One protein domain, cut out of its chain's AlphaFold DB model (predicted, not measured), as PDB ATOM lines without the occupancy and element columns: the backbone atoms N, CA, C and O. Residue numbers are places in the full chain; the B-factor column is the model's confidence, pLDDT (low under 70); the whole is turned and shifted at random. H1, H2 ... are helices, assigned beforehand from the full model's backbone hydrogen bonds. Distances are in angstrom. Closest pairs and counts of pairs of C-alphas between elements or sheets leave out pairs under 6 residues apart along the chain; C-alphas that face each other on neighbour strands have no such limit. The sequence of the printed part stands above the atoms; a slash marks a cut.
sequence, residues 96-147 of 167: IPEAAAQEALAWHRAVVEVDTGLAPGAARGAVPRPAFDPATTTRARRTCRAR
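What this domain is: This is residues 96 to 147 of the 167 residues of an uncharacterized protein of Streptomyces reniochalinae (UniProt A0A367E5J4). One long helix, H1, forms the spine; the short helix H2 folds back along one side of its last part, and a long looping link swings out on the other side of H1 and passes its end to reach H2. Residues 96 to 105, of which 98 to 105 belong to H1, stick out from this body as an arm. The printed part has 52 residues, with two named helices in the order H1, H2 and no named strand; the class is all helix. It is only just loose, close to compact, with a radius of gyration of the C-alphas of 12.0 A, and its C-alphas span 38 by 25 by 12 A, an outline that is only just flat.

Where its parts are: H1 covers residues 98 to 116 and is 26.8 A from first to last C-alpha, beginning at C-alpha 98 (0.258, -64.270, -11.232) and ending at C-alpha 116 (8.019, -39.381, -5.168). H2 covers residues 139 to 146, 10.3 A long, and ends at C-alpha 146 (-2.390, -44.824, -2.259).

How they stand to each other: H1 touches H2 with residues 110 to 115 alone; the closest C-alphas of the two are those of Ala 110 and Ala 146, 5.1 A apart. They run opposite ways at a shallow tilt of 34.6 degrees, only just short of steep, and form a helical hairpin. In H1 and H2, every O i to N i+4 pair is within hydrogen-bond range.

The domain as a whole: The two C-alphas farthest apart are those of Pro 97 and Thr 136, at 38.0 A. Without residues 96 to 105, which stand free, the body of 42 residues spans 26 by 24 by 11 A. The link from H1 to H2, residues 117 to 138, is long. The printed part has no cut. Its mean pLDDT is 90.9, and residue 147 alone is under 70.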
ATOM      1  N   ILE A  96       5.816 -67.568  -8.160       87.50
ATOM      2  CA  ILE A  96       4.825 -66.650  -7.576       87.50
ATOM      3  C   ILE A  96       3.539 -66.697  -8.423       87.50
ATOM      4  O   ILE A  96       3.603 -66.483  -9.637       87.50
ATOM      5  N   PRO A  97       2.358 -66.937  -7.816       91.44
ATOM      6  CA  PRO A  97       1.098 -66.889  -8.543       91.44
ATOM      7  C   PRO A  97       0.908 -65.527  -9.211       91.44
ATOM      8  O   PRO A  97       1.099 -64.496  -8.567       91.44
ATOM      9  N   GLU A  98       0.448 -65.509 -10.462       90.00
ATOM     10  CA  GLU A  98       0.258 -64.270 -11.232       90.00
ATOM     11  C   GLU A  98      -0.553 -63.217 -10.456       90.00
ATOM     12  O   GLU A  98      -0.205 -62.041 -10.433       90.00
ATOM     13  N   ALA A  99      -1.592 -63.643  -9.732       90.25
ATOM     14  CA  ALA A  99      -2.393 -62.750  -8.895       90.25
ATOM     15  C   ALA A  99      -1.565 -62.050  -7.799       90.25
ATOM     16  O   ALA A  99      -1.714 -60.846  -7.595       90.25
ATOM     17  N   ALA A 100      -0.662 -62.779  -7.136       90.38
ATOM     18  CA  ALA A 100       0.222 -62.227  -6.113       90.38
ATOM     19  C   ALA A 100       1.283 -61.300  -6.729       90.38
ATOM     20  O   ALA A 100       1.587 -60.251  -6.163       90.38
ATOM     21  N   ALA A 101       1.799 -61.632  -7.917       90.25
ATOM     22  CA  ALA A 101       2.714 -60.761  -8.649       90.25
ATOM     23  C   ALA A 101       2.037 -59.437  -9.052       90.25
ATOM     24  O   ALA A 101       2.597 -58.358  -8.846       90.25
ATOM     25  N   GLN A 102       0.801 -59.491  -9.557       91.81
ATOM     26  CA  GLN A 102       0.026 -58.294  -9.896       91.81
ATOM     27  C   GLN A 102      -0.299 -57.446  -8.663       91.81
ATOM     28  O   GLN A 102      -0.209 -56.216  -8.719       91.81
ATOM     29  N   GLU A 103      -0.624 -58.081  -7.535       91.81
ATOM     30  CA  GLU A 103      -0.821 -57.384  -6.265       91.81
ATOM     31  C   GLU A 103       0.467 -56.690  -5.800       91.81
ATOM     32  O   GLU A 103       0.446 -55.501  -5.472       91.81
ATOM     33  N   ALA A 104       1.610 -57.380  -5.853       91.06
ATOM     34  CA  ALA A 104       2.908 -56.803  -5.515       91.06
ATOM     35  C   ALA A 104       3.263 -55.608  -6.419       91.06
ATOM     36  O   ALA A 104       3.736 -54.578  -5.937       91.06
ATOM     37  N   LEU A 105       2.974 -55.689  -7.722       92.12
ATOM     38  CA  LEU A 105       3.175 -54.578  -8.657       92.12
ATOM     39  C   LEU A 105       2.235 -53.398  -8.379       92.12
ATOM     40  O   LEU A 105       2.638 -52.241  -8.538       92.12
ATOM     41  N   ALA A 106       0.997 -53.655  -7.950       92.69
ATOM     42  CA  ALA A 106       0.085 -52.604  -7.507       92.69
ATOM     43  C   ALA A 106       0.629 -51.890  -6.259       92.69
ATOM     44  O   ALA A 106       0.646 -50.657  -6.218       92.69
ATOM     45  N   TRP A 107       1.157 -52.646  -5.293       93.00
ATOM     46  CA  TRP A 107       1.842 -52.094  -4.125       93.00
ATOM     47  C   TRP A 107       3.083 -51.285  -4.493       93.00
ATOM     48  O   TRP A 107       3.240 -50.168  -4.004       93.00
ATOM     49  N   HIS A 108       3.932 -51.791  -5.389       93.94
ATOM     50  CA  HIS A 108       5.116 -51.071  -5.856       93.94
ATOM     51  C   HIS A 108       4.746 -49.704  -6.454       93.94
ATOM     52  O   HIS A 108       5.320 -48.686  -6.068       93.94
ATOM     53  N   ARG A 109       3.733 -49.653  -7.332       92.69
ATOM     54  CA  ARG A 109       3.241 -48.390  -7.914       92.69
ATOM     55  C   ARG A 109       2.770 -47.410  -6.840       92.69
ATOM     56  O   ARG A 109       3.153 -46.243  -6.885       92.69
ATOM     57  N   ALA A 110       1.999 -47.893  -5.866       92.00
ATOM     58  CA  ALA A 110       1.504 -47.080  -4.760       92.00
ATOM     59  C   ALA A 110       2.642 -46.519  -3.894       92.00
ATOM     60  O   ALA A 110       2.635 -45.336  -3.560       92.00
ATOM     61  N   VAL A 111       3.640 -47.339  -3.554       94.00
ATOM     62  CA  VAL A 111       4.792 -46.912  -2.745       94.00
ATOM     63  C   VAL A 111       5.604 -45.837  -3.467       94.00
ATOM     64  O   VAL A 111       5.923 -44.814  -2.861       94.00
ATOM     65  N   VAL A 112       5.891 -46.022  -4.758       93.88
ATOM     66  CA  VAL A 112       6.637 -45.038  -5.559       93.88
ATOM     67  C   VAL A 112       5.881 -43.711  -5.664       93.88
ATOM     68  O   VAL A 112       6.489 -42.657  -5.476       93.88
ATOM     69  N   GLU A 113       4.563 -43.733  -5.889       94.06
ATOM     70  CA  GLU A 113       3.744 -42.511  -5.952       94.06
ATOM     71  C   GLU A 113       3.654 -41.813  -4.583       94.06
ATOM     72  O   GLU A 113       3.675 -40.587  -4.509       94.06
ATOM     73  N   VAL A 114       3.628 -42.559  -3.474       94.31
ATOM     74  CA  VAL A 114       3.670 -41.980  -2.119       94.31
ATOM     75  C   VAL A 114       5.000 -41.314  -1.818       94.31
ATOM     76  O   VAL A 114       5.017 -40.276  -1.157       94.31
ATOM     77  N   ASP A 115       6.109 -41.912  -2.237       93.88
ATOM     78  CA  ASP A 115       7.430 -41.375  -1.938       93.88
ATOM     79  C   ASP A 115       7.724 -40.163  -2.834       93.88
ATOM     80  O   ASP A 115       7.921 -39.044  -2.349       93.88
ATOM     81  N   THR A 116       7.601 -40.354  -4.147       92.50
ATOM     82  CA  THR A 116       8.019 -39.381  -5.168       92.50
ATOM     83  C   THR A 116       6.924 -38.398  -5.588       92.50
ATOM     84  O   THR A 116       7.222 -37.331  -6.117       92.50
ATOM     85  N   GLY A 117       5.651 -38.737  -5.369       93.88
ATOM     86  CA  GLY A 117       4.499 -38.030  -5.939       93.88
ATOM     87  C   GLY A 117       4.181 -38.386  -7.393       93.88
ATOM     88  O   GLY A 117       3.189 -37.898  -7.936       93.88
ATOM     89  N   LEU A 118       4.996 -39.229  -8.031       93.94
ATOM     90  CA  LEU A 118       4.874 -39.616  -9.432       93.94
ATOM     91  C   LEU A 118       4.678 -41.127  -9.567       93.94
ATOM     92  O   LEU A 118       5.207 -41.915  -8.788       93.94
ATOM     93  N   ALA A 119       3.939 -41.543 -10.594       89.62
ATOM     94  CA  ALA A 119       3.851 -42.956 -10.938       89.62
ATOM     95  C   ALA A 119       5.224 -43.491 -11.405       89.62
ATOM     96  O   ALA A 119       6.007 -42.737 -11.998       89.62
ATOM     97  N   PRO A 120       5.520 -44.791 -11.212       90.00
ATOM     98  CA  PRO A 120       6.714 -45.401 -11.789       90.00
ATOM     99  C   PRO A 120       6.791 -45.163 -13.301       90.00
ATOM    100  O   PRO A 120       5.804 -45.351 -14.010       90.00
ATOM    101  N   GLY A 121       7.964 -44.761 -13.796       90.06
ATOM    102  CA  GLY A 121       8.179 -44.490 -15.221       90.06
ATOM    103  C   GLY A 121       7.588 -43.168 -15.724       90.06
ATOM    104  O   GLY A 121       7.510 -42.966 -16.934       90.06
ATOM    105  N   ALA A 122       7.174 -42.263 -14.829       90.75
ATOM    106  CA  ALA A 122       6.737 -40.928 -15.220       90.75
ATOM    107  C   ALA A 122       7.812 -40.206 -16.051       90.75
ATOM    108  O   ALA A 122       9.006 -40.246 -15.740       90.75
ATOM    109  N   ALA A 123       7.373 -39.530 -17.116       91.62
ATOM    110  CA  ALA A 123       8.261 -38.775 -17.986       91.62
ATOM    111  C   ALA A 123       8.997 -37.670 -17.215       91.62
ATOM    112  O   ALA A 123       8.514 -37.134 -16.212       91.62
ATOM    113  N   ARG A 124      10.167 -37.276 -17.722       87.00
ATOM    114  CA  ARG A 124      10.927 -36.163 -17.150       87.00
ATOM    115  C   ARG A 124      10.084 -34.883 -17.198       87.00
ATOM    116  O   ARG A 124       9.644 -34.478 -18.266       87.00
ATOM    117  N   GLY A 125       9.888 -34.251 -16.041       89.69
ATOM    118  CA  GLY A 125       9.048 -33.055 -15.909       89.69
ATOM    119  C   GLY A 125       7.559 -33.337 -15.696       89.69
ATOM    120  O   GLY A 125       6.770 -32.396 -15.687       89.69
ATOM    121  N   ALA A 126       7.158 -34.600 -15.512       91.31
ATOM    122  CA  ALA A 126       5.804 -34.926 -15.086       91.31
ATOM    123  C   ALA A 126       5.469 -34.237 -13.757       91.31
ATOM    124  O   ALA A 126       6.301 -34.148 -12.852       91.31
ATOM    125  N   VAL A 127       4.230 -33.762 -13.652       92.88
ATOM    126  CA  VAL A 127       3.732 -33.072 -12.463       92.88
ATOM    127  C   VAL A 127       2.966 -34.070 -11.594       92.88
ATOM    128  O   VAL A 127       2.101 -34.783 -12.116       92.88
ATOM    129  N   PRO A 128       3.253 -34.135 -10.281       92.19
ATOM    130  CA  PRO A 128       2.492 -34.944  -9.343       92.19
ATOM    131  C   PRO A 128       1.004 -34.620  -9.367       92.19
ATOM    132  O   PRO A 128       0.585 -33.473  -9.537       92.19
ATOM    133  N   ARG A 129       0.173 -35.631  -9.121       89.62
ATOM    134  CA  ARG A 129      -1.256 -35.391  -8.899       89.62
ATOM    135  C   ARG A 129      -1.426 -34.559  -7.621       89.62
ATOM    136  O   ARG A 129      -0.727 -34.838  -6.650       89.62
ATOM    137  N   PRO A 130      -2.401 -33.633  -7.536       88.38
ATOM    138  CA  PRO A 130      -2.537 -32.740  -6.376       88.38
ATOM    139  C   PRO A 130      -2.621 -33.454  -5.018       88.38
ATOM    140  O   PRO A 130      -2.161 -32.949  -4.005       88.38
ATOM    141  N   ALA A 131      -3.200 -34.656  -4.982       88.38
ATOM    142  CA  ALA A 131      -3.323 -35.443  -3.756       88.38
ATOM    143  C   ALA A 131      -2.045 -36.214  -3.357       88.38
ATOM    144  O   ALA A 131      -2.024 -36.806  -2.278       88.38
ATOM    145  N   PHE A 132      -1.031 -36.222  -4.228       91.19
ATOM    146  CA  PHE A 132       0.236 -36.951  -4.113       91.19
ATOM    147  C   PHE A 132       1.471 -36.047  -4.229       91.19
ATOM    148  O   PHE A 132       2.596 -36.516  -4.057       91.19
ATOM    149  N   ASP A 133       1.273 -34.752  -4.457       93.69
ATOM    150  CA  ASP A 133       2.343 -33.773  -4.559       93.69
ATOM    151  C   ASP A 133       3.077 -33.603  -3.210       93.69
ATOM    152  O   ASP A 133       2.452 -33.200  -2.217       93.69
ATOM    153  N   PRO A 134       4.390 -33.904  -3.139       92.44
ATOM    154  CA  PRO A 134       5.179 -33.761  -1.919       92.44
ATOM    155  C   PRO A 134       5.317 -32.306  -1.453       92.44
ATOM    156  O   PRO A 134       5.568 -32.089  -0.269       92.44
ATOM    157  N   ALA A 135       5.147 -31.319  -2.342       93.31
ATOM    158  CA  ALA A 135       5.225 -29.906  -1.975       93.31
ATOM    159  C   ALA A 135       3.983 -29.429  -1.207       93.31
ATOM    160  O   ALA A 135       4.063 -28.483  -0.426       93.31
ATOM    161  N   THR A 136       2.836 -30.083  -1.404       92.81
ATOM    162  CA  THR A 136       1.541 -29.642  -0.857       92.81
ATOM    163  C   THR A 136       0.900 -30.648   0.098       92.81
ATOM    164  O   THR A 136      -0.026 -30.297   0.835       92.81
ATOM    165  N   THR A 137       1.376 -31.897   0.138       90.44
ATOM    166  CA  THR A 137       0.783 -32.960   0.959       90.44
ATOM    167  C   THR A 137       1.811 -33.752   1.762       90.44
ATOM    168  O   THR A 137       2.895 -34.105   1.298       90.44
ATOM    169  N   THR A 138       1.449 -34.089   3.002       93.31
ATOM    170  CA  THR A 138       2.305 -34.909   3.866       93.31
ATOM    171  C   THR A 138       2.340 -36.357   3.385       93.31
ATOM    172  O   THR A 138       1.348 -36.886   2.878       93.31
ATOM    173  N   ARG A 139       3.468 -37.044   3.603       91.50
ATOM    174  CA  ARG A 139       3.625 -38.469   3.265       91.50
ATOM    175  C   ARG A 139       2.512 -39.336   3.864       91.50
ATOM    176  O   ARG A 139       1.933 -40.137   3.145       91.50
ATOM    177  N   ALA A 140       2.141 -39.112   5.128       90.50
ATOM    178  CA  ALA A 140       1.052 -39.843   5.784       90.50
ATOM    179  C   ALA A 140      -0.283 -39.721   5.025       90.50
ATOM    180  O   ALA A 140      -0.975 -40.715   4.808       90.50
ATOM    181  N   ARG A 141      -0.625 -38.514   4.556       91.31
ATOM    182  CA  ARG A 141      -1.862 -38.270   3.803       91.31
ATOM    183  C   ARG A 141      -1.841 -38.947   2.431       91.31
ATOM    184  O   ARG A 141      -2.881 -39.426   1.986       91.31
ATOM    185  N   ARG A 142      -0.669 -39.016   1.792       93.25
ATOM    186  CA  ARG A 142      -0.456 -39.744   0.533       93.25
ATOM    187  C   ARG A 142      -0.598 -41.252   0.737       93.25
ATOM    188  O   ARG A 142      -1.347 -41.883  -0.002       93.25
ATOM    189  N   THR A 143      -0.004 -41.814   1.792       91.12
ATOM    190  CA  THR A 143      -0.137 -43.240   2.145       91.12
ATOM    191  C   THR A 143      -1.596 -43.657   2.323       91.12
ATOM    192  O   THR A 143      -2.016 -44.667   1.763       91.12
ATOM    193  N   CYS A 144      -2.400 -42.857   3.033       87.56
ATOM    194  CA  CYS A 144      -3.827 -43.144   3.211       87.56
ATOM    195  C   CYS A 144      -4.607 -43.191   1.886       87.56
ATOM    196  O   CYS A 144      -5.637 -43.854   1.809       87.56
ATOM    197  N   ARG A 145      -4.139 -42.485   0.850       86.31
ATOM    198  CA  ARG A 145      -4.787 -42.418  -0.468       86.31
ATOM    199  C   ARG A 145      -4.285 -43.464  -1.458       86.31
ATOM    200  O   ARG A 145      -5.028 -43.814  -2.364       86.31
ATOM    201  N   ALA A 146      -3.045 -43.922  -1.311       83.81
ATOM    202  CA  ALA A 146      -2.390 -44.824  -2.259       83.81
ATOM    203  C   ALA A 146      -2.825 -46.285  -2.133       83.81
ATOM    204  O   ALA A 146      -2.473 -47.106  -2.975       83.81
ATOM    205  N   ARG A 147      -3.509 -46.639  -1.040       69.31
ATOM    206  CA  ARG A 147      -3.675 -48.040  -0.675       69.31
ATOM    207  C   ARG A 147      -4.512 -48.794  -1.721       69.31
ATOM    208  O   ARG A 147      -5.644 -48.378  -1.979       69.31
TER     209      ARG A 147